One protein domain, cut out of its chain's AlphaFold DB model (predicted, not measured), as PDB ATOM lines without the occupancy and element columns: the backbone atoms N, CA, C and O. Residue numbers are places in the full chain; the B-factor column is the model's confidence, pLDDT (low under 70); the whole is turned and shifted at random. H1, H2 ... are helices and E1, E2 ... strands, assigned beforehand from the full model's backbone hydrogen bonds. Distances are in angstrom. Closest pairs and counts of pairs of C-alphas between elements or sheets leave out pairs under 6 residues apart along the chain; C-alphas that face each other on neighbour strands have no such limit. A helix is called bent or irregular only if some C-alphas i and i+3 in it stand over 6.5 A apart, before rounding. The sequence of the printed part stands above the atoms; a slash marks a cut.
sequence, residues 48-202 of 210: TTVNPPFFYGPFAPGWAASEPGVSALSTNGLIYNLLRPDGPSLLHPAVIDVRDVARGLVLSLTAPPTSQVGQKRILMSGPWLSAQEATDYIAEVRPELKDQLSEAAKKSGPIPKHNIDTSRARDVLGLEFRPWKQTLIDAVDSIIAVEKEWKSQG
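This is residues 48 to 202 of the 210 residues of an uncharacterized protein of Phlebia centrifuga (UniProt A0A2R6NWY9). Two small parallel sheets of two strands each, E1 with E4 and E2 with E3, follow one another along the long axis of the body, with H3 packed by E1 and H8 by E4. Toward the other end H5, H6 and H7 cluster together, and the long H9 starts by E2 and E3 and crosses H2. A stretch with no named element, residues 155 to 166, runs back from H7 to H8. The printed part has 155 residues with nine named helices and four named strands, in the order E1 E2 H1 H2 E3 H3 H4 E4 H5 H6 H7 H8 H9, and its class is mostly helix. It is compact, with a radius of gyration of the C-alphas of 17.0 A and spans of 54 by 37 by 23 A.

E1, residues 48 to 51, and E4, residues 120 to 123, are parallel at 12 degrees, with N 49 and O 120 at 2.9 A, within hydrogen-bond range. The closest C-alphas of E4 and H8, residues 167 to 173, are those of Ile 122 and Ala 169, 5.6 A apart. H3, residues 98 to 108, touches H8 at a steep tilt of 60 degrees, the same way, closest at the C-alphas of Leu 107 and Leu 173, 5.9 A. H4, residues 114 to 117, is close to H8 but not clearly touching, with the C-alphas of Val 117 and Val 172 closest at 6.8 A. E1 runs on into E2, residues 54 to 56, at 82 degrees. E2 is parallel to E3, residues 95 to 97, at 41 degrees, with N 56 and O 96 at 2.9 A. E2, H1, residues 70 to 73, H2, residues 76 to 82, and E3 form a strand-helix-strand unit, two parallel neighbour strands with helices between, whose crossover is right-handed. H1 and H2 only just touch, only at the corner, with 3 pairs of C-alphas within 8 A, the closest those of Val 70 and Gly 77, 5.3 A. H9, residues 180 to 200, touches H2 with residues 184 to 191 alone, about perpendicular at 89 degrees, closest at the C-alphas of Asn 76 and Ala 187, 6.9 A. H5, residues 131 to 141, touches H7, residues 151 to 154, closest at the C-alphas of Gln 132 and Lys 154, 4.9 A. H5 and H6, residues 143 to 148, touch only at the corner, closest at the C-alphas of Ala 139 and Lys 146, 4.9 A. Every O i to N i+4 pair is within range in H3, H5, H8 and H9; H2 has 2 of 3, H6 has 0 of 2 but 2 of 3 O i to N i+3 pairs, and H1, H4 and H7 are too short for an O i to N i+4 pair.

E1 begins at C-alpha 48, (50.175, -26.194, 42.471). H9 measures 30.2 A and ends at C-alpha 200, (23.842, 3.275, 26.538); H5 measures 15.5 A and H3 15.4 A. H6 is irregular, with C-alphas 144 and 147 7.5 A apart.

The C-alphas farthest apart, those of Ser 115 and Gly 202, are 56.1 A apart. The printed part has no cut; the links E2 to H1, H2 to E3 and H7 to H8 are long. The mean pLDDT of the printed part is 93.4, and no printed residue is under 70.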
ATOM      1  N   THR A  48      50.010 -27.564  41.990       97.12
ATOM      2  CA  THR A  48      50.175 -26.194  42.471       97.12
ATOM      3  C   THR A  48      48.805 -25.648  42.855       97.12
ATOM      4  O   THR A  48      47.878 -25.698  42.046       97.12
ATOM      5  N   THR A  49      48.671 -25.108  44.066       97.00
ATOM      6  CA  THR A  49      47.488 -24.347  44.486       97.00
ATOM      7  C   THR A  49      47.828 -22.863  44.500       97.00
ATOM      8  O   THR A  49      48.920 -22.457  44.900       97.00
ATOM      9  N   VAL A  50      46.896 -22.047  44.009       97.12
ATOM     10  CA  VAL A  50      47.035 -20.593  43.935       97.12
ATOM     11  C   VAL A  50      45.952 -19.969  44.803       97.12
ATOM     12  O   VAL A  50      44.765 -20.179  44.567       97.12
ATOM     13  N   ASN A  51      46.369 -19.208  45.811       96.38
ATOM     14  CA  ASN A  51      45.512 -18.697  46.876       96.38
ATOM     15  C   ASN A  51      45.573 -17.160  46.920       96.38
ATOM     16  O   ASN A  51      46.351 -16.597  47.701       96.38
ATOM     17  N   PRO A  52      44.800 -16.466  46.069       95.62
ATOM     18  CA  PRO A  52      44.646 -15.019  46.147       95.62
ATOM     19  C   PRO A  52      43.665 -14.617  47.264       95.62
ATOM     20  O   PRO A  52      42.862 -15.446  47.701       95.62
ATOM     21  N   PRO A  53      43.675 -13.348  47.710       93.00
ATOM     22  CA  PRO A  53      42.673 -12.787  48.590       93.00
ATOM     23  C   PRO A  53      41.581 -12.181  47.683       93.00
ATOM     24  O   PRO A  53      41.267 -12.720  46.619       93.00
ATOM     25  N   PHE A  54      41.051 -11.013  48.036       93.69
ATOM     26  CA  PHE A  54      40.213 -10.249  47.122       93.69
ATOM     27  C   PHE A  54      41.083  -9.711  45.990       93.69
ATOM     28  O   PHE A  54      42.064  -9.007  46.227       93.69
ATOM     29  N   PHE A  55      40.741 -10.051  44.752       95.38
ATOM     30  CA  PHE A  55      41.436  -9.519  43.590       95.38
ATOM     31  C   PHE A  55      40.599  -8.459  42.896       95.38
ATOM     32  O   PHE A  55      39.397  -8.627  42.709       95.38
ATOM     33  N   TYR A  56      41.251  -7.374  42.509       96.81
ATOM     34  CA  TYR A  56      40.656  -6.260  41.783       96.81
ATOM     35  C   TYR A  56      41.405  -6.050  40.470       96.81
ATOM     36  O   TYR A  56      42.466  -6.633  40.244       96.81
ATOM     37  N   GLY A  57      40.877  -5.207  39.597       97.25
ATOM     38  CA  GLY A  57      41.555  -4.816  38.364       97.25
ATOM     39  C   GLY A  57      40.604  -4.756  37.178       97.25
ATOM     40  O   GLY A  57      39.393  -4.901  37.347       97.25
ATOM     41  N   PRO A  58      41.127  -4.532  35.968       97.88
ATOM     42  CA  PRO A  58      40.292  -4.406  34.786       97.88
ATOM     43  C   PRO A  58      39.639  -5.745  34.427       97.88
ATOM     44  O   PRO A  58      40.233  -6.811  34.615       97.88
ATOM     45  N   PHE A  59      38.435  -5.692  33.858       96.31
ATOM     46  CA  PHE A  59      37.805  -6.878  33.280       96.31
ATOM     47  C   PHE A  59      38.604  -7.394  32.074       96.31
ATOM     48  O   PHE A  59      39.311  -6.641  31.397       96.31
ATOM     49  N   ALA A  60      38.503  -8.697  31.803       95.00
ATOM     50  CA  ALA A  60      39.177  -9.309  30.663       95.00
ATOM     51  C   ALA A  60      38.666  -8.725  29.327       95.00
ATOM     52  O   ALA A  60      37.496  -8.342  29.235       95.00
ATOM     53  N   PRO A  61      39.494  -8.688  28.266       91.25
ATOM     54  CA  PRO A  61      39.036  -8.279  26.942       91.25
ATOM     55  C   PRO A  61      37.820  -9.099  26.488       91.25
ATOM     56  O   PRO A  61      37.844 -10.327  26.539       91.25
ATOM     57  N   GLY A  62      36.759  -8.418  26.048       88.19
ATOM     58  CA  GLY A  62      35.512  -9.060  25.618       88.19
ATOM     59  C   GLY A  62      34.616  -9.560  26.755       88.19
ATOM     60  O   GLY A  62      33.609 -10.207  26.482       88.19
ATOM     61  N   TRP A  63      34.952  -9.272  28.016       92.19
ATOM     62  CA  TRP A  63      34.052  -9.544  29.130       92.19
ATOM     63  C   TRP A  63      32.759  -8.736  28.992       92.19
ATOM     64  O   TRP A  63      32.783  -7.532  28.736       92.19
ATOM     65  N   ALA A  64      31.636  -9.409  29.215       85.88
ATOM     66  CA  ALA A  64      30.322  -8.808  29.345       85.88
ATOM     67  C   ALA A  64      29.570  -9.551  30.451       85.88
ATOM     68  O   ALA A  64      29.625 -10.782  30.521       85.88
ATOM     69  N   ALA A  65      28.870  -8.820  31.316       81.06
ATOM     70  CA  ALA A  65      27.969  -9.464  32.261       81.06
ATOM     71  C   ALA A  65      26.753 -10.041  31.534       81.06
ATOM     72  O   ALA A  65      26.244  -9.437  30.590       81.06
ATOM     73  N   SER A  66      26.255 -11.176  32.025       77.56
ATOM     74  CA  SER A  66      24.968 -11.729  31.596       77.56
ATOM     75  C   SER A  66      23.800 -10.816  31.971       77.56
ATOM     76  O   SER A  66      22.843 -10.706  31.214       77.56
ATOM     77  N   GLU A  67      23.900 -10.146  33.122       80.50
ATOM     78  CA  GLU A  67      22.931  -9.169  33.613       80.50
ATOM     79  C   GLU A  67      23.671  -7.979  34.249       80.50
ATOM     80  O   GLU A  67      24.568  -8.186  35.073       80.50
ATOM     81  N   PRO A  68      23.333  -6.731  33.891       80.56
ATOM     82  CA  PRO A  68      23.872  -5.537  34.533       80.56
ATOM     83  C   PRO A  68      23.506  -5.422  36.010       80.56
ATOM     84  O   PRO A  68      22.344  -5.511  36.398       80.56
ATOM     85  N   GLY A  69      24.508  -5.131  36.835       82.25
ATOM     86  CA  GLY A  69      24.332  -4.886  38.263       82.25
ATOM     87  C   GLY A  69      25.658  -4.887  39.016       82.25
ATOM     88  O   GLY A  69      26.667  -5.384  38.519       82.25
ATOM     89  N   VAL A  70      25.661  -4.352  40.241       82.44
ATOM     90  CA  VAL A  70      26.860  -4.338  41.103       82.44
ATOM     91  C   VAL A  70      27.342  -5.758  41.407       82.44
ATOM     92  O   VAL A  70      28.544  -6.007  41.439       82.44
ATOM     93  N   SER A  71      26.415  -6.707  41.565       85.25
ATOM     94  CA  SER A  71      26.725  -8.127  41.771       85.25
ATOM     95  C   SER A  71      27.517  -8.735  40.609       85.25
ATOM     96  O   SER A  71      28.393  -9.568  40.839       85.25
ATOM     97  N   ALA A  72      27.277  -8.284  39.374       89.31
ATOM     98  CA  ALA A  72      28.002  -8.755  38.199       89.31
ATOM     99  C   ALA A  72      29.464  -8.283  38.163       89.31
ATOM    100  O   ALA A  72      30.285  -8.881  37.472       89.31
ATOM    101  N   LEU A  73      29.814  -7.251  38.938       91.88
ATOM    102  CA  LEU A  73      31.189  -6.767  39.059       91.88
ATOM    103  C   LEU A  73      32.046  -7.656  39.976       91.88
ATOM    104  O   LEU A  73      33.251  -7.437  40.070       91.88
ATOM    105  N   SER A  74      31.468  -8.665  40.643       92.38
ATOM    106  CA  SER A  74      32.188  -9.525  41.592       92.38
ATOM    107  C   SER A  74      32.913  -8.688  42.663       92.38
ATOM    108  O   SER A  74      32.347  -7.730  43.193       92.38
ATOM    109  N   THR A  75      34.167  -9.000  42.989       94.81
ATOM    110  CA  THR A  75      34.995  -8.235  43.932       94.81
ATOM    111  C   THR A  75      35.151  -6.768  43.524       94.81
ATOM    112  O   THR A  75      35.111  -5.907  44.401       94.81
ATOM    113  N   ASN A  76      35.219  -6.432  42.227       95.88
ATOM    114  CA  ASN A  76      35.242  -5.033  41.767       95.88
ATOM    115  C   ASN A  76      33.995  -4.237  42.200       95.88
ATOM    116  O   ASN A  76      34.056  -3.010  42.260       95.88
ATOM    117  N   GLY A  77      32.897  -4.901  42.579       94.50
ATOM    118  CA  GLY A  77      31.739  -4.261  43.208       94.50
ATOM    119  C   GLY A  77      32.090  -3.493  44.491       94.50
ATOM    120  O   GLY A  77      31.472  -2.472  44.785       94.50
ATOM    121  N   LEU A  78      33.133  -3.911  45.218       95.19
ATOM    122  CA  LEU A  78      33.639  -3.185  46.387       95.19
ATOM    123  C   LEU A  78      34.305  -1.860  45.996       95.19
ATOM    124  O   LEU A  78      34.084  -0.858  46.663       95.19
ATOM    125  N   ILE A  79      35.050  -1.822  44.885       96.38
ATOM    126  CA  ILE A  79      35.594  -0.567  44.335       96.38
ATOM    127  C   ILE A  79      34.461   0.312  43.817       96.38
ATOM    128  O   ILE A  79      34.449   1.512  44.070       96.38
ATOM    129  N   TYR A  80      33.480  -0.278  43.137       95.00
ATOM    130  CA  TYR A  80      32.316   0.453  42.653       95.00
ATOM    131  C   TYR A  80      31.537   1.139  43.789       95.00
ATOM    132  O   TYR A  80      31.120   2.285  43.636       95.00
ATOM    133  N   ASN A  81      31.409   0.501  44.957       94.12
ATOM    134  CA  ASN A  81      30.825   1.137  46.144       94.12
ATOM    135  C   ASN A  81      31.586   2.402  46.574       94.12
ATOM    136  O   ASN A  81      30.963   3.365  47.010       94.12
ATOM    137  N   LEU A  82      32.910   2.449  46.403       95.81
ATOM    138  CA  LEU A  82      33.700   3.651  46.698       95.81
ATOM    139  C   LEU A  82      33.424   4.795  45.719       95.81
ATOM    140  O   LEU A  82      33.701   5.944  46.049       95.81
ATOM    141  N   LEU A  83      32.877   4.493  44.539       95.62
ATOM    142  CA  LEU A  83      32.520   5.463  43.504       95.62
ATOM    143  C   LEU A  83      31.105   6.031  43.679       95.62
ATOM    144  O   LEU A  83      30.626   6.734  42.794       95.62
ATOM    145  N   ARG A  84      30.425   5.732  44.789       93.31
ATOM    146  CA  ARG A  84      29.084   6.233  45.104       93.31
ATOM    147  C   ARG A  84      29.089   7.072  46.381       93.31
ATOM    148  O   ARG A  84      29.590   6.565  47.384       93.31
ATOM    149  N   PRO A  85      28.449   8.260  46.426       94.50
ATOM    150  CA  PRO A  85      28.420   9.077  47.644       94.50
ATOM    151  C   PRO A  85      27.800   8.352  48.845       94.50
ATOM    152  O   PRO A  85      28.279   8.487  49.971       94.50
ATOM    153  N   ASP A  86      26.759   7.555  48.584       92.94
ATOM    154  CA  ASP A  86      26.021   6.738  49.552       92.94
ATOM    155  C   ASP A  86      26.606   5.326  49.739       92.94
ATOM    156  O   ASP A  86      26.074   4.528  50.512       92.94
ATOM    157  N   GLY A  87      27.682   4.990  49.023       92.88
ATOM    158  CA  GLY A  87      28.269   3.660  49.054       92.88
ATOM    159  C   GLY A  87      28.986   3.359  50.376       92.88
ATOM    160  O   GLY A  87      29.541   4.266  51.006       92.88
ATOM    161  N   PRO A  88      29.007   2.092  50.824       93.56
ATOM    162  CA  PRO A  88      29.708   1.696  52.043       93.56
ATOM    163  C   PRO A  88      31.232   1.802  51.891       93.56
ATOM    164  O   PRO A  88      31.773   1.734  50.791       93.56
ATOM    165  N   SER A  89      31.944   1.864  53.019       92.56
ATOM    166  CA  SER A  89      33.416   1.841  53.080       92.56
ATOM    167  C   SER A  89      34.024   0.435  53.011       92.56
ATOM    168  O   SER A  89      35.200   0.251  53.326       92.56
ATOM    169  N   LEU A  90      33.231  -0.579  52.648       88.06
ATOM    170  CA  LEU A  90      33.673  -1.967  52.659       88.06
ATOM    171  C   LEU A  90      34.667  -2.220  51.517       88.06
ATOM    172  O   LEU A  90      34.278  -2.370  50.362       88.06
ATOM    173  N   LEU A  91      35.946  -2.323  51.869       89.75
ATOM    174  CA  LEU A  91      37.025  -2.787  51.006       89.75
ATOM    175  C   LEU A  91      37.855  -3.799  51.795       89.75
ATOM    176  O   LEU A  91      38.197  -3.546  52.951       89.75
ATOM    177  N   HIS A  92      38.161  -4.950  51.200       88.00
ATOM    178  CA  HIS A  92      38.971  -5.936  51.902       88.00
ATOM    179  C   HIS A  92      40.451  -5.504  51.899       88.00
ATOM    180  O   HIS A  92      40.975  -5.198  50.829       88.00
ATOM    181  N   PRO A  93      41.145  -5.515  53.055       86.06
ATOM    182  CA  PRO A  93      42.519  -5.026  53.176       86.06
ATOM    183  C   PRO A  93      43.549  -5.740  52.300       86.06
ATOM    184  O   PRO A  93      44.471  -5.119  51.772       86.06
ATOM    185  N   ALA A  94      43.438  -7.070  52.232       90.19
ATOM    186  CA  ALA A  94      44.336  -7.905  51.452       90.19
ATOM    187  C   ALA A  94      43.839  -7.914  50.009       90.19
ATOM    188  O   ALA A  94      42.731  -8.396  49.747       90.19
ATOM    189  N   VAL A  95      44.664  -7.369  49.114       91.38
ATOM    190  CA  VAL A  95      44.324  -7.125  47.712       91.38
ATOM    191  C   VAL A  95      45.373  -7.718  46.783       91.38
ATOM    192  O   VAL A  95      46.549  -7.805  47.136       91.38
ATOM    193  N   ILE A  96      44.975  -8.101  45.576       96.25
ATOM    194  CA  ILE A  96      45.891  -8.480  44.492       96.25
ATOM    195  C   ILE A  96      45.296  -8.057  43.143       96.25
ATOM    196  O   ILE A  96      44.082  -7.907  43.011       96.25
ATOM    197  N   ASP A  97      46.130  -7.864  42.127       97.88
ATOM    198  CA  ASP A  97      45.644  -7.619  40.771       97.88
ATOM    199  C   ASP A  97      45.144  -8.918  40.121       97.88
ATOM    200  O   ASP A  97      45.844  -9.934  40.122       97.88
ATOM    201  N   VAL A  98      43.966  -8.893  39.498       97.69
ATOM    202  CA  VAL A  98      43.403 -10.043  38.768       97.69
ATOM    203  C   VAL A  98      44.342 -10.551  37.667       97.69
ATOM    204  O   VAL A  98      44.415 -11.755  37.411       97.69
ATOM    205  N   ARG A  99      45.133  -9.664  37.048       98.06
ATOM    206  CA  ARG A  99      46.123 -10.037  36.024       98.06
ATOM    207  C   ARG A  99      47.325 -10.751  36.633       98.06
ATOM    208  O   ARG A  99      47.917 -11.595  35.962       98.06
ATOM    209  N   ASP A 100      47.678 -10.442  37.880       98.06
ATOM    210  CA  ASP A 100      48.724 -11.175  38.594       98.06
ATOM    211  C   ASP A 100      48.242 -12.578  38.934       98.06
ATOM    212  O   ASP A 100      48.977 -13.526  38.681       98.06
ATOM    213  N   VAL A 101      46.995 -12.736  39.396       98.00
ATOM    214  CA  VAL A 101      46.386 -14.061  39.630       98.00
ATOM    215  C   VAL A 101      46.395 -14.898  38.352       98.00
ATOM    216  O   VAL A 101      46.880 -16.029  38.362       98.00
ATOM    217  N   ALA A 102      45.941 -14.330  37.231       97.88
ATOM    218  CA  ALA A 102      45.970 -15.009  35.936       97.88
ATOM    219  C   ALA A 102      47.398 -15.412  35.526       97.88
ATOM    220  O   ALA A 102      47.632 -16.539  35.092       97.88
ATOM    221  N   ARG A 103      48.377 -14.519  35.716       98.06
ATOM    222  CA  ARG A 103      49.789 -14.816  35.443       98.06
ATOM    223  C   ARG A 103      50.332 -15.911  36.362       98.06
ATOM    224  O   ARG A 103      51.051 -16.780  35.882       98.06
ATOM    225  N   GLY A 104      49.970 -15.901  37.642       97.88
ATOM    226  CA  GLY A 104      50.334 -16.930  38.615       97.88
ATOM    227  C   GLY A 104      49.800 -18.305  38.225       97.88
ATOM    228  O   GLY A 104      50.556 -19.275  38.245       97.88
ATOM    229  N   LEU A 105      48.544 -18.385  37.776       98.06
ATOM    230  CA  LEU A 105      47.950 -19.622  37.259       98.06
ATOM    231  C   LEU A 105      48.720 -20.168  36.048       98.06
ATOM    232  O   LEU A 105      49.027 -21.354  36.008       98.06
ATOM    233  N   VAL A 106      49.090 -19.312  35.089       98.12
ATOM    234  CA  VAL A 106      49.859 -19.736  33.903       98.12
ATOM    235  C   VAL A 106      51.275 -20.177  34.277       98.12
ATOM    236  O   VAL A 106      51.712 -21.244  33.856       98.12
ATOM    237  N   LEU A 107      51.985 -19.398  35.098       98.12
ATOM    238  CA  LEU A 107      53.345 -19.732  35.548       98.12
ATOM    239  C   LEU A 107      53.386 -21.040  36.345       98.12
ATOM    240  O   LEU A 107      54.373 -21.771  36.284       98.12
ATOM    241  N   SER A 108      52.301 -21.366  37.048       97.44
ATOM    242  CA  SER A 108      52.177 -22.608  37.816       97.44
ATOM    243  C   SER A 108      52.255 -23.870  36.952       97.44
ATOM    244  O   SER A 108      52.661 -24.911  37.467       97.44
ATOM    245  N   LEU A 109      51.920 -23.784  35.656       95.88
ATOM    246  CA  LEU A 109      51.977 -24.916  34.717       95.88
ATOM    247  C   LEU A 109      53.410 -25.354  34.393       95.88
ATOM    248  O   LEU A 109      53.632 -26.504  34.027       95.88
ATOM    249  N   THR A 110      54.375 -24.442  34.509       95.62
ATOM    250  CA  THR A 110      55.793 -24.689  34.199       95.62
ATOM    251  C   THR A 110      56.704 -24.437  35.398       95.62
ATOM    252  O   THR A 110      57.916 -24.317  35.238       95.62
ATOM    253  N   ALA A 111      56.133 -24.310  36.597       97.00
ATOM    254  CA  ALA A 111      56.897 -24.142  37.824       97.00
ATOM    255  C   ALA A 111      57.778 -25.379  38.084       97.00
ATOM    256  O   ALA A 111      57.377 -26.491  37.720       97.00
ATOM    257  N   PRO A 112      58.937 -25.229  38.755       97.06
ATOM    258  CA  PRO A 112      59.757 -26.369  39.149       97.06
ATOM    259  C   PRO A 112      58.929 -27.440  39.881       97.06
ATOM    260  O   PRO A 112      57.956 -27.112  40.572       97.06
ATOM    261  N   PRO A 113      59.276 -28.729  39.742       95.19
ATOM    262  CA  PRO A 113      58.483 -29.796  40.329       95.19
ATOM    263  C   PRO A 113      58.512 -29.746  41.857       95.19
ATOM    264  O   PRO A 113      59.499 -29.312  42.458       95.19
ATOM    265  N   THR A 114      57.455 -30.254  42.497       93.69
ATOM    266  CA  THR A 114      57.342 -30.325  43.969       93.69
ATOM    267  C   THR A 114      58.575 -30.961  44.633       93.69
ATOM    268  O   THR A 114      58.973 -30.546  45.719       93.69
ATOM    269  N   SER A 115      59.252 -31.905  43.970       93.12
ATOM    270  CA  SER A 115      60.493 -32.530  44.459       93.12
ATOM    271  C   SER A 115      61.676 -31.565  44.636       93.12
ATOM    272  O   SER A 115      62.601 -31.882  45.379       93.12
ATOM    273  N   GLN A 116      61.659 -30.401  43.981       96.19
ATOM    274  CA  GLN A 116      62.716 -29.388  44.073       96.19
ATOM    275  C   GLN A 116      62.352 -28.235  45.011       96.19
ATOM    276  O   GLN A 116      63.216 -27.719  45.714       96.19
ATOM    277  N   VAL A 117      61.083 -27.818  45.020       96.00
ATOM    278  CA  VAL A 117      60.635 -26.586  45.704       96.00
ATOM    279  C   VAL A 117      59.666 -26.838  46.864       96.00
ATOM    280  O   VAL A 117      59.174 -25.890  47.492       96.00
ATOM    281  N   GLY A 118      59.388 -28.108  47.159       93.38
ATOM    282  CA  GLY A 118      58.380 -28.532  48.124       93.38
ATOM    283  C   GLY A 118      56.956 -28.212  47.667       93.38
ATOM    284  O   GLY A 118      56.713 -27.847  46.518       93.38
ATOM    285  N   GLN A 119      56.006 -28.331  48.595       91.69
ATOM    286  CA  GLN A 119      54.577 -28.124  48.346       91.69
ATOM    287  C   GLN A 119      54.296 -26.759  47.700       91.69
ATOM    288  O   GLN A 119      54.541 -25.706  48.298       91.69
ATOM    289  N   LYS A 120      53.765 -26.744  46.475       95.19
ATOM    290  CA  LYS A 120      53.488 -25.514  45.716       95.19
ATOM    291  C   LYS A 120      52.143 -24.892  46.089       95.19
ATOM    292  O   LYS A 120      51.282 -24.691  45.244       95.19
ATOM    293  N   ARG A 121      51.980 -24.574  47.374       95.56
ATOM    294  CA  ARG A 121      50.908 -23.706  47.862       95.56
ATOM    295  C   ARG A 121      51.354 -22.253  47.759       95.56
ATOM    296  O   ARG A 121      52.280 -21.844  48.465       95.56
ATOM    297  N   ILE A 122      50.761 -21.503  46.835       96.62
ATOM    298  CA  ILE A 122      51.195 -20.154  46.471       96.62
ATOM    299  C   ILE A 122      50.191 -19.132  46.995       96.62
ATOM    300  O   ILE A 122      49.142 -18.900  46.394       96.62
ATOM    301  N   LEU A 123      50.542 -18.483  48.108       95.19
ATOM    302  CA  LEU A 123      49.808 -17.320  48.595       95.19
ATOM    303  C   LEU A 123      50.124 -16.114  47.712       95.19
ATOM    304  O   LEU A 123      51.290 -15.778  47.493       95.19
ATOM    305  N   MET A 124      49.084 -15.449  47.223       93.81
ATOM    306  CA  MET A 124      49.213 -14.246  46.410       93.81
ATOM    307  C   MET A 124      48.545 -13.100  47.147       93.81
ATOM    308  O   MET A 124      47.347 -13.133  47.358       93.81
ATOM    309  N   SER A 125      49.298 -12.093  47.571       92.62
ATOM    310  CA  SER A 125      48.749 -10.875  48.169       92.62
ATOM    311  C   SER A 125      49.697  -9.730  47.874       92.62
ATOM    312  O   SER A 125      50.881  -9.788  48.208       92.62
ATOM    313  N   GLY A 126      49.165  -8.691  47.247       88.56
ATOM    314  CA  GLY A 126      49.852  -7.429  47.061       88.56
ATOM    315  C   GLY A 126      49.867  -6.595  48.346       88.56
ATOM    316  O   GLY A 126      49.451  -7.060  49.418       88.56
ATOM    317  N   PRO A 127      50.360  -5.351  48.251       86.69
ATOM    318  CA  PRO A 127      50.370  -4.427  49.375       86.69
ATOM    319  C   PRO A 127      48.950  -4.086  49.841       86.69
ATOM    320  O   PRO A 127      48.052  -3.924  49.023       86.69
ATOM    321  N   TRP A 128      48.778  -3.937  51.155       87.50
ATOM    322  CA  TRP A 128      47.491  -3.639  51.789       87.50
ATOM    323  C   TRP A 128      46.898  -2.307  51.332       87.50
ATOM    324  O   TRP A 128      47.641  -1.338  51.158       87.50
ATOM    325  N   LEU A 129      45.570  -2.266  51.208       89.75
ATOM    326  CA  LEU A 129      44.815  -1.099  50.755       89.75
ATOM    327  C   LEU A 129      43.591  -0.850  51.642       89.75
ATOM    328  O   LEU A 129      42.728  -1.717  51.771       89.75
ATOM    329  N   SER A 130      43.491   0.346  52.220       93.75
ATOM    330  CA  SER A 130      42.272   0.811  52.893       93.75
ATOM    331  C   SER A 130      41.323   1.562  51.961       93.75
ATOM    332  O   SER A 130      41.727   2.112  50.938       93.75
ATOM    333  N   ALA A 131      40.043   1.621  52.344       95.69
ATOM    334  CA  ALA A 131      39.035   2.383  51.610       95.69
ATOM    335  C   ALA A 131      39.358   3.887  51.575       95.69
ATOM    336  O   ALA A 131      39.192   4.504  50.527       95.69
ATOM    337  N   GLN A 132      39.879   4.450  52.674       95.38
ATOM    338  CA  GLN A 132      40.320   5.847  52.728       95.38
ATOM    339  C   GLN A 132      41.487   6.113  51.763       95.38
ATOM    340  O   GLN A 132      41.378   7.001  50.922       95.38
ATOM    341  N   GLU A 133      42.559   5.305  51.814       95.19
ATOM    342  CA  GLU A 133      43.698   5.427  50.882       95.19
ATOM    343  C   GLU A 133      43.247   5.291  49.420       95.19
ATOM    344  O   GLU A 133      43.740   6.008  48.547       95.19
ATOM    345  N   ALA A 134      42.291   4.394  49.150       96.50
ATOM    346  CA  ALA A 134      41.709   4.233  47.826       96.50
ATOM    347  C   ALA A 134      40.956   5.496  47.383       96.50
ATOM    348  O   ALA A 134      41.226   6.003  46.295       96.50
ATOM    349  N   THR A 135      40.049   6.039  48.203       97.19
ATOM    350  CA  THR A 135      39.294   7.250  47.840       97.19
ATOM    351  C   THR A 135      40.175   8.484  47.704       97.19
ATOM    352  O   THR A 135      39.975   9.255  46.769       97.19
ATOM    353  N   ASP A 136      41.169   8.655  48.578       96.94
ATOM    354  CA  ASP A 136      42.096   9.789  48.514       96.94
ATOM    355  C   ASP A 136      42.894   9.750  47.209       96.94
ATOM    356  O   ASP A 136      42.979  10.748  46.492       96.94
ATOM    357  N   TYR A 137      43.404   8.569  46.848       97.62
ATOM    358  CA  TYR A 137      44.156   8.400  45.612       97.62
ATOM    359  C   TYR A 137      43.278   8.543  44.361       97.62
ATOM    360  O   TYR A 137      43.712   9.153  43.386       97.62
ATOM    361  N   ILE A 138      42.032   8.053  44.378       98.25
ATOM    362  CA  ILE A 138      41.090   8.282  43.269       98.25
ATOM    363  C   ILE A 138      40.817   9.781  43.109       98.25
ATOM    364  O   ILE A 138      40.883  10.284  41.991       98.25
ATOM    365  N   ALA A 139      40.560  10.513  44.198       98.00
ATOM    366  CA  ALA A 139      40.321  11.957  44.142       98.00
ATOM    367  C   ALA A 139      41.527  12.741  43.598       98.00
ATOM    368  O   ALA A 139      41.342  13.758  42.930       98.00
ATOM    369  N   GLU A 140      42.747  12.275  43.884       98.25
ATOM    370  CA  GLU A 140      43.996  12.858  43.388       98.25
ATOM    371  C   GLU A 140      44.136  12.704  41.865       98.25
ATOM    372  O   GLU A 140      44.463  13.671  41.177       98.25
ATOM    373  N   VAL A 141      43.880  11.506  41.323       98.38
ATOM    374  CA  VAL A 141      44.200  11.172  39.916       98.38
ATOM    375  C   VAL A 141      42.995  11.144  38.968       98.38
ATOM    376  O   VAL A 141      43.172  11.038  37.751       98.38
ATOM    377  N   ARG A 142      41.774  11.218  39.504       97.81
ATOM    378  CA  ARG A 142      40.489  11.319  38.788       97.81
ATOM    379  C   ARG A 142      39.618  12.394  39.462       97.81
ATOM    380  O   ARG A 142      38.597  12.068  40.078       97.81
ATOM    381  N   PRO A 143      40.015  13.679  39.413       97.31
ATOM    382  CA  PRO A 143      39.308  14.757  40.112       97.31
ATOM    383  C   PRO A 143      37.832  14.889  39.703       97.31
ATOM    384  O   PRO A 143      37.013  15.320  40.511       97.31
ATOM    385  N   GLU A 144      37.465  14.466  38.494       96.38
ATOM    386  CA  GLU A 144      36.085  14.406  38.001       96.38
ATOM    387  C   GLU A 144      35.182  13.431  38.777       96.38
ATOM    388  O   GLU A 144      33.959  13.538  38.706       96.38
ATOM    389  N   LEU A 145      35.762  12.492  39.533       96.25
ATOM    390  CA  LEU A 145      35.030  11.531  40.361       96.25
ATOM    391  C   LEU A 145      34.869  11.991  41.812       96.25
ATOM    392  O   LEU A 145      34.140  11.351  42.562       96.25
ATOM    393  N   LYS A 146      35.530  13.080  42.225       95.62
ATOM    394  CA  LYS A 146      35.666  13.488  43.635       95.62
ATOM    395  C   LYS A 146      34.331  13.607  44.378       95.62
ATOM    396  O   LYS A 146      34.216  13.140  45.515       95.62
ATOM    397  N   ASP A 147      33.330  14.188  43.723       94.31
ATOM    398  CA  ASP A 147      31.994  14.407  44.294       94.31
ATOM    399  C   ASP A 147      31.134  13.134  44.301       94.31
ATOM    400  O   ASP A 147      30.090  13.090  44.945       94.31
ATOM    401  N   GLN A 148      31.583  12.084  43.612       94.12
ATOM    402  CA  GLN A 148      30.929  10.780  43.572       94.12
ATOM    403  C   GLN A 148      31.512   9.809  44.605       94.12
ATOM    404  O   GLN A 148      30.945   8.751  44.829       94.12
ATOM    405  N   LEU A 149      32.635  10.135  45.247       96.94
ATOM    406  CA  LEU A 149      33.290   9.202  46.164       96.94
ATOM    407  C   LEU A 149      32.521   9.020  47.477       96.94
ATOM    408  O   LEU A 149      32.008   9.989  48.039       96.94
ATOM    409  N   SER A 150      32.542   7.794  48.002       97.19
ATOM    410  CA  SER A 150      31.880   7.406  49.254       97.19
ATOM    411  C   SER A 150      32.293   8.267  50.445       97.19
ATOM    412  O   SER A 150      33.462   8.322  50.838       97.19
ATOM    413  N   GLU A 151      31.298   8.879  51.089       96.50
ATOM    414  CA  GLU A 151      31.494   9.641  52.324       96.50
ATOM    415  C   GLU A 151      31.889   8.747  53.505       96.50
ATOM    416  O   GLU A 151      32.621   9.182  54.397       96.50
ATOM    417  N   ALA A 152      31.428   7.493  53.509       96.50
ATOM    418  CA  ALA A 152      31.809   6.511  54.517       96.50
ATOM    419  C   ALA A 152      33.289   6.122  54.379       96.50
ATOM    420  O   ALA A 152      33.998   6.037  55.382       96.50
ATOM    421  N   ALA A 153      33.773   5.914  53.150       96.00
ATOM    422  CA  ALA A 153      35.159   5.538  52.876       96.00
ATOM    423  C   ALA A 153      36.148   6.657  53.225       96.00
ATOM    424  O   ALA A 153      37.132   6.403  53.917       96.00
ATOM    425  N   LYS A 154      35.826   7.913  52.884       94.81
ATOM    426  CA  LYS A 154      36.629   9.093  53.273       94.81
ATOM    427  C   LYS A 154      36.866   9.182  54.788       94.81
ATOM    428  O   LYS A 154      37.874   9.731  55.229       94.81
ATOM    429  N   LYS A 155      35.942   8.641  55.594       94.44
ATOM    430  CA  LYS A 155      35.952   8.682  57.067       94.44
ATOM    431  C   LYS A 155      36.359   7.354  57.717       94.44
ATOM    432  O   LYS A 155      36.331   7.269  58.942       94.44
ATOM    433  N   SER A 156      36.727   6.327  56.944       93.06
ATOM    434  CA  SER A 156      37.001   4.991  57.496       93.06
ATOM    435  C   SER A 156      38.304   4.909  58.287       93.06
ATOM    436  O   SER A 156      38.461   4.007  59.105       93.06
ATOM    437  N   GLY A 157      39.237   5.831  58.039       88.31
ATOM    438  CA  GLY A 157      40.565   5.798  58.639       88.31
ATOM    439  C   GLY A 157      41.465   4.692  58.064       88.31
ATOM    440  O   GLY A 157      41.039   3.913  57.200       88.31
ATOM    441  N   PRO A 158      42.716   4.615  58.552       82.75
ATOM    442  CA  PRO A 158      43.646   3.553  58.202       82.75
ATOM    443  C   PRO A 158      43.238   2.224  58.843       82.75
ATOM    444  O   PRO A 158      42.599   2.186  59.894       82.75
ATOM    445  N   ILE A 159      43.687   1.121  58.247       84.31
ATOM    446  CA  ILE A 159      43.474  -0.232  58.771       84.31
ATOM    447  C   ILE A 159      44.793  -0.846  59.261       84.31
ATOM    448  O   ILE A 159      45.853  -0.541  58.698       84.31
ATOM    449  N   PRO A 160      44.764  -1.717  60.289       83.31
ATOM    450  CA  PRO A 160      45.939  -2.482  60.692       83.31
ATOM    451  C   PRO A 160      46.487  -3.263  59.502       83.31
ATOM    452  O   PRO A 160      45.713  -3.865  58.768       83.31
ATOM    453  N   LYS A 161      47.807  -3.269  59.310       82.50
ATOM    454  CA  LYS A 161      48.450  -4.064  58.258       82.50
ATOM    455  C   LYS A 161      48.851  -5.419  58.832       82.50
ATOM    456  O   LYS A 161      49.553  -5.463  59.842       82.50
ATOM    457  N   HIS A 162      48.437  -6.512  58.196       77.56
ATOM    458  CA  HIS A 162      48.956  -7.846  58.509       77.56
ATOM    459  C   HIS A 162      49.924  -8.313  57.425       77.56
ATOM    460  O   HIS A 162      49.698  -8.115  56.235       77.56
ATOM    461  N   ASN A 163      51.012  -8.958  57.826       77.88
ATOM    462  CA  ASN A 163      51.951  -9.514  56.864       77.88
ATOM    463  C   ASN A 163      51.451 -10.881  56.397       77.88
ATOM    464  O   ASN A 163      51.270 -11.787  57.206       77.88
ATOM    465  N   ILE A 164      51.260 -11.020  55.087       87.62
ATOM    466  CA  ILE A 164      51.090 -12.312  54.422       87.62
ATOM    467  C   ILE A 164      52.431 -12.621  53.765       87.62
ATOM    468  O   ILE A 164      52.907 -11.836  52.945       87.62
ATOM    469  N   ASP A 165      53.056 -13.733  54.145       91.06
ATOM    470  CA  ASP A 165      54.297 -14.170  53.510       91.06
ATOM    471  C   ASP A 165      53.996 -14.729  52.115       91.06
ATOM    472  O   ASP A 165      53.478 -15.835  51.951       91.06
ATOM    473  N   THR A 166      54.315 -13.930  51.103       93.56
ATOM    474  CA  THR A 166      54.141 -14.260  49.687       93.56
ATOM    475  C   THR A 166      55.465 -14.593  49.002       93.56
ATOM    476  O   THR A 166      55.516 -14.682  47.775       93.56
ATOM    477  N   SER A 167      56.539 -14.834  49.770       94.62
ATOM    478  CA  SER A 167      57.870 -15.174  49.241       94.62
ATOM    479  C   SER A 167      57.827 -16.331  48.245       94.62
ATOM    480  O   SER A 167      58.486 -16.267  47.211       94.62
ATOM    481  N   ARG A 168      56.966 -17.332  48.469       95.50
ATOM    482  CA  ARG A 168      56.792 -18.465  47.544       95.50
ATOM    483  C   ARG A 168      56.322 -18.055  46.149       95.50
ATOM    484  O   ARG A 168      56.731 -18.697  45.189       95.50
ATOM    485  N   ALA A 169      55.508 -17.009  45.999       96.19
ATOM    486  CA  ALA A 169      55.106 -16.542  44.670       96.19
ATOM    487  C   ALA A 169      56.318 -16.054  43.861       96.19
ATOM    488  O   ALA A 169      56.455 -16.387  42.684       96.19
ATOM    489  N   ARG A 170      57.251 -15.356  44.511       96.31
ATOM    490  CA  ARG A 170      58.514 -14.944  43.891       96.31
ATOM    491  C   ARG A 170      59.453 -16.133  43.695       96.31
ATOM    492  O   ARG A 170      59.940 -16.344  42.593       96.31
ATOM    493  N   ASP A 171      59.694 -16.915  44.739       96.81
ATOM    494  CA  ASP A 171      60.754 -17.925  44.742       96.81
ATOM    495  C   ASP A 171      60.402 -19.150  43.877       96.81
ATOM    496  O   ASP A 171      61.291 -19.774  43.305       96.81
ATOM    497  N   VAL A 172      59.111 -19.491  43.752       97.50
ATOM    498  CA  VAL A 172      58.638 -20.644  42.961       97.50
ATOM    499  C   VAL A 172      58.163 -20.239  41.567       97.50
ATOM    500  O   VAL A 172      58.440 -20.955  40.607       97.50
ATOM    501  N   LEU A 173      57.437 -19.121  41.437       97.56
ATOM    502  CA  LEU A 173      56.861 -18.702  40.151       97.56
ATOM    503  C   LEU A 173      57.652 -17.582  39.462       97.56
ATOM    504  O   LEU A 173      57.356 -17.263  38.313       97.56
ATOM    505  N   GLY A 174      58.620 -16.952  40.134       96.75
ATOM    506  CA  GLY A 174      59.271 -15.741  39.622       96.75
ATOM    507  C   GLY A 174      58.305 -14.560  39.505       96.75
ATOM    508  O   GLY A 174      58.490 -13.698  38.644       96.75
ATOM    509  N   LEU A 175      57.229 -14.550  40.300       96.12
ATOM    510  CA  LEU A 175      56.150 -13.576  40.184       96.12
ATOM    511  C   LEU A 175      56.300 -12.450  41.209       96.12
ATOM    512  O   LEU A 175      56.330 -12.690  42.414       96.12
ATOM    513  N   GLU A 176      56.313 -11.220  40.707       93.94
ATOM    514  CA  GLU A 176      56.138 -10.002  41.494       93.94
ATOM    515  C   GLU A 176      54.767  -9.390  41.209       93.94
ATOM    516  O   GLU A 176      54.224  -9.530  40.109       93.94
ATOM    517  N   PHE A 177      54.202  -8.718  42.210       95.50
ATOM    518  CA  PHE A 177      52.847  -8.183  42.142       95.50
ATOM    519  C   PHE A 177      52.831  -6.708  41.767       95.50
ATOM    520  O   PHE A 177      53.711  -5.929  42.142       95.50
ATOM    521  N   ARG A 178      51.780  -6.311  41.056       96.19
ATOM    522  CA  ARG A 178      51.511  -4.925  40.695       96.19
ATOM    523  C   ARG A 178      51.246  -4.074  41.944       96.19
ATOM    524  O   ARG A 178      50.651  -4.551  42.913       96.19
ATOM    525  N   PRO A 179      51.634  -2.788  41.928       94.81
ATOM    526  CA  PRO A 179      51.244  -1.855  42.976       94.81
ATOM    527  C   PRO A 179      49.725  -1.676  43.015       94.81
ATOM    528  O   PRO A 179      49.097  -1.488  41.971       94.81
ATOM    529  N   TRP A 180      49.150  -1.609  44.220       93.69
ATOM    530  CA  TRP A 180      47.704  -1.426  44.399       93.69
ATOM    531  C   TRP A 180      47.166  -0.179  43.685       93.69
ATOM    532  O   TRP A 180      46.034  -0.192  43.220       93.69
ATOM    533  N   LYS A 181      47.978   0.882  43.551       96.00
ATOM    534  CA  LYS A 181      47.616   2.116  42.837       96.00
ATOM    535  C   LYS A 181      47.244   1.844  41.378       96.00
ATOM    536  O   LYS A 181      46.224   2.338  40.910       96.00
ATOM    537  N   GLN A 182      48.037   1.023  40.684       96.94
ATOM    538  CA  GLN A 182      47.755   0.621  39.303       96.94
ATOM    539  C   GLN A 182      46.496  -0.248  39.249       96.94
ATOM    540  O   GLN A 182      45.609  -0.001  38.440       96.94
ATOM    541  N   THR A 183      46.399  -1.242  40.135       97.12
ATOM    542  CA  THR A 183      45.239  -2.140  40.218       97.12
ATOM    543  C   THR A 183      43.938  -1.377  40.452       97.12
ATOM    544  O   THR A 183      42.939  -1.653  39.791       97.12
ATOM    545  N   LEU A 184      43.954  -0.398  41.359       97.56
ATOM    546  CA  LEU A 184      42.797   0.416  41.707       97.56
ATOM    547  C   LEU A 184      42.324   1.256  40.521       97.56
ATOM    548  O   LEU A 184      41.143   1.230  40.197       97.56
ATOM    549  N   ILE A 185      43.228   1.988  39.869       98.25
ATOM    550  CA  ILE A 185      42.839   2.900  38.787       98.25
ATOM    551  C   ILE A 185      42.410   2.138  37.538       98.25
ATOM    552  O   ILE A 185      41.394   2.487  36.942       98.25
ATOM    553  N   ASP A 186      43.086   1.037  37.201       98.25
ATOM    554  CA  ASP A 186      42.663   0.196  36.081       98.25
ATOM    555  C   ASP A 186      41.282  -0.441  36.345       98.25
ATOM    556  O   ASP A 186      40.480  -0.588  35.420       98.25
ATOM    557  N   ALA A 187      40.970  -0.792  37.602       97.75
ATOM    558  CA  ALA A 187      39.632  -1.240  37.985       97.75
ATOM    559  C   ALA A 187      38.597  -0.115  37.848       97.75
ATOM    560  O   ALA A 187      37.555  -0.328  37.236       97.75
ATOM    561  N   VAL A 188      38.882   1.083  38.374       98.00
ATOM    562  CA  VAL A 188      37.989   2.255  38.297       98.00
ATOM    563  C   VAL A 188      37.653   2.600  36.848       98.00
ATOM    564  O   VAL A 188      36.475   2.723  36.508       98.00
ATOM    565  N   ASP A 189      38.661   2.694  35.981       97.56
ATOM    566  CA  ASP A 189      38.469   3.025  34.568       97.56
ATOM    567  C   ASP A 189      37.647   1.940  33.850       97.56
ATOM    568  O   ASP A 189      36.736   2.248  33.074       97.56
ATOM    569  N   SER A 190      37.909   0.663  34.151       96.56
ATOM    570  CA  SER A 190      37.160  -0.466  33.589       96.56
ATOM    571  C   SER A 190      35.699  -0.486  34.055       96.56
ATOM    572  O   SER A 190      34.799  -0.675  33.239       96.56
ATOM    573  N   ILE A 191      35.442  -0.215  35.336       95.44
ATOM    574  CA  ILE A 191      34.094  -0.106  35.910       95.44
ATOM    575  C   ILE A 191      33.320   1.057  35.271       95.44
ATOM    576  O   ILE A 191      32.161   0.884  34.898       95.44
ATOM    577  N   ILE A 192      33.951   2.224  35.090       94.12
ATOM    578  CA  ILE A 192      33.345   3.381  34.406       94.12
ATOM    579  C   ILE A 192      32.960   3.032  32.965       94.12
ATOM    580  O   ILE A 192      31.900   3.445  32.495       94.12
ATOM    581  N   ALA A 193      33.814   2.301  32.245       93.75
ATOM    582  CA  ALA A 193      33.523   1.881  30.877       93.75
ATOM    583  C   ALA A 193      32.304   0.945  30.821       93.75
ATOM    584  O   ALA A 193      31.408   1.163  30.007       93.75
ATOM    585  N   VAL A 194      32.234  -0.034  31.728       92.12
ATOM    586  CA  VAL A 194      31.095  -0.959  31.851       92.12
ATOM    587  C   VAL A 194      29.803  -0.217  32.187       92.12
ATOM    588  O   VAL A 194      28.775  -0.448  31.557       92.12
ATOM    589  N   GLU A 195      29.849   0.723  33.132       89.19
ATOM    590  CA  GLU A 195      28.686   1.541  33.484       89.19
ATOM    591  C   GLU A 195      28.170   2.358  32.293       89.19
ATOM    592  O   GLU A 195      26.963   2.407  32.051       89.19
ATOM    593  N   LYS A 196      29.069   2.988  31.525       90.00
ATOM    594  CA  LYS A 196      28.699   3.753  30.323       90.00
ATOM    595  C   LYS A 196      28.045   2.863  29.270       90.00
ATOM    596  O   LYS A 196      27.034   3.264  28.691       90.00
ATOM    597  N   GLU A 197      28.594   1.672  29.052       89.94
ATOM    598  CA  GLU A 197      28.028   0.687  28.131       89.94
ATOM    599  C   GLU A 197      26.606   0.303  28.554       89.94
ATOM    600  O   GLU A 197      25.668   0.449  27.770       89.94
ATOM    601  N   TRP A 198      26.401  -0.076  29.817       87.50
ATOM    602  CA  TRP A 198      25.075  -0.448  30.320       87.50
ATOM    603  C   TRP A 198      24.069   0.706  30.260       87.50
ATOM    604  O   TRP A 198      22.931   0.495  29.830       87.50
ATOM    605  N   LYS A 199      24.482   1.942  30.578       85.62
ATOM    606  CA  LYS A 199      23.635   3.137  30.403       85.62
ATOM    607  C   LYS A 199      23.231   3.339  28.934       85.62
ATOM    608  O   LYS A 199      22.067   3.634  28.667       85.62
ATOM    609  N   SER A 200      24.144   3.140  27.977       88.19
ATOM    610  CA  SER A 200      23.842   3.275  26.538       88.19
ATOM    611  C   SER A 200      22.867   2.213  26.013       88.19
ATOM    612  O   SER A 200      22.074   2.493  25.118       88.19
ATOM    613  N   GLN A 201      22.856   1.030  26.630       86.69
ATOM    614  CA  GLN A 201      21.907  -0.051  26.347       86.69
ATOM    615  C   GLN A 201      20.533   0.154  27.017       86.69
ATOM    616  O   GLN A 201      19.658  -0.706  26.921       86.69
ATOM    617  N   GLY A 202      20.314   1.289  27.689       81.00
ATOM    618  CA  GLY A 202      19.029   1.649  28.292       81.00
ATOM    619  C   GLY A 202      18.790   1.068  29.685       81.00
ATOM    620  O   GLY A 202      17.667   1.156  30.189       81.00
TER     621      GLY A 202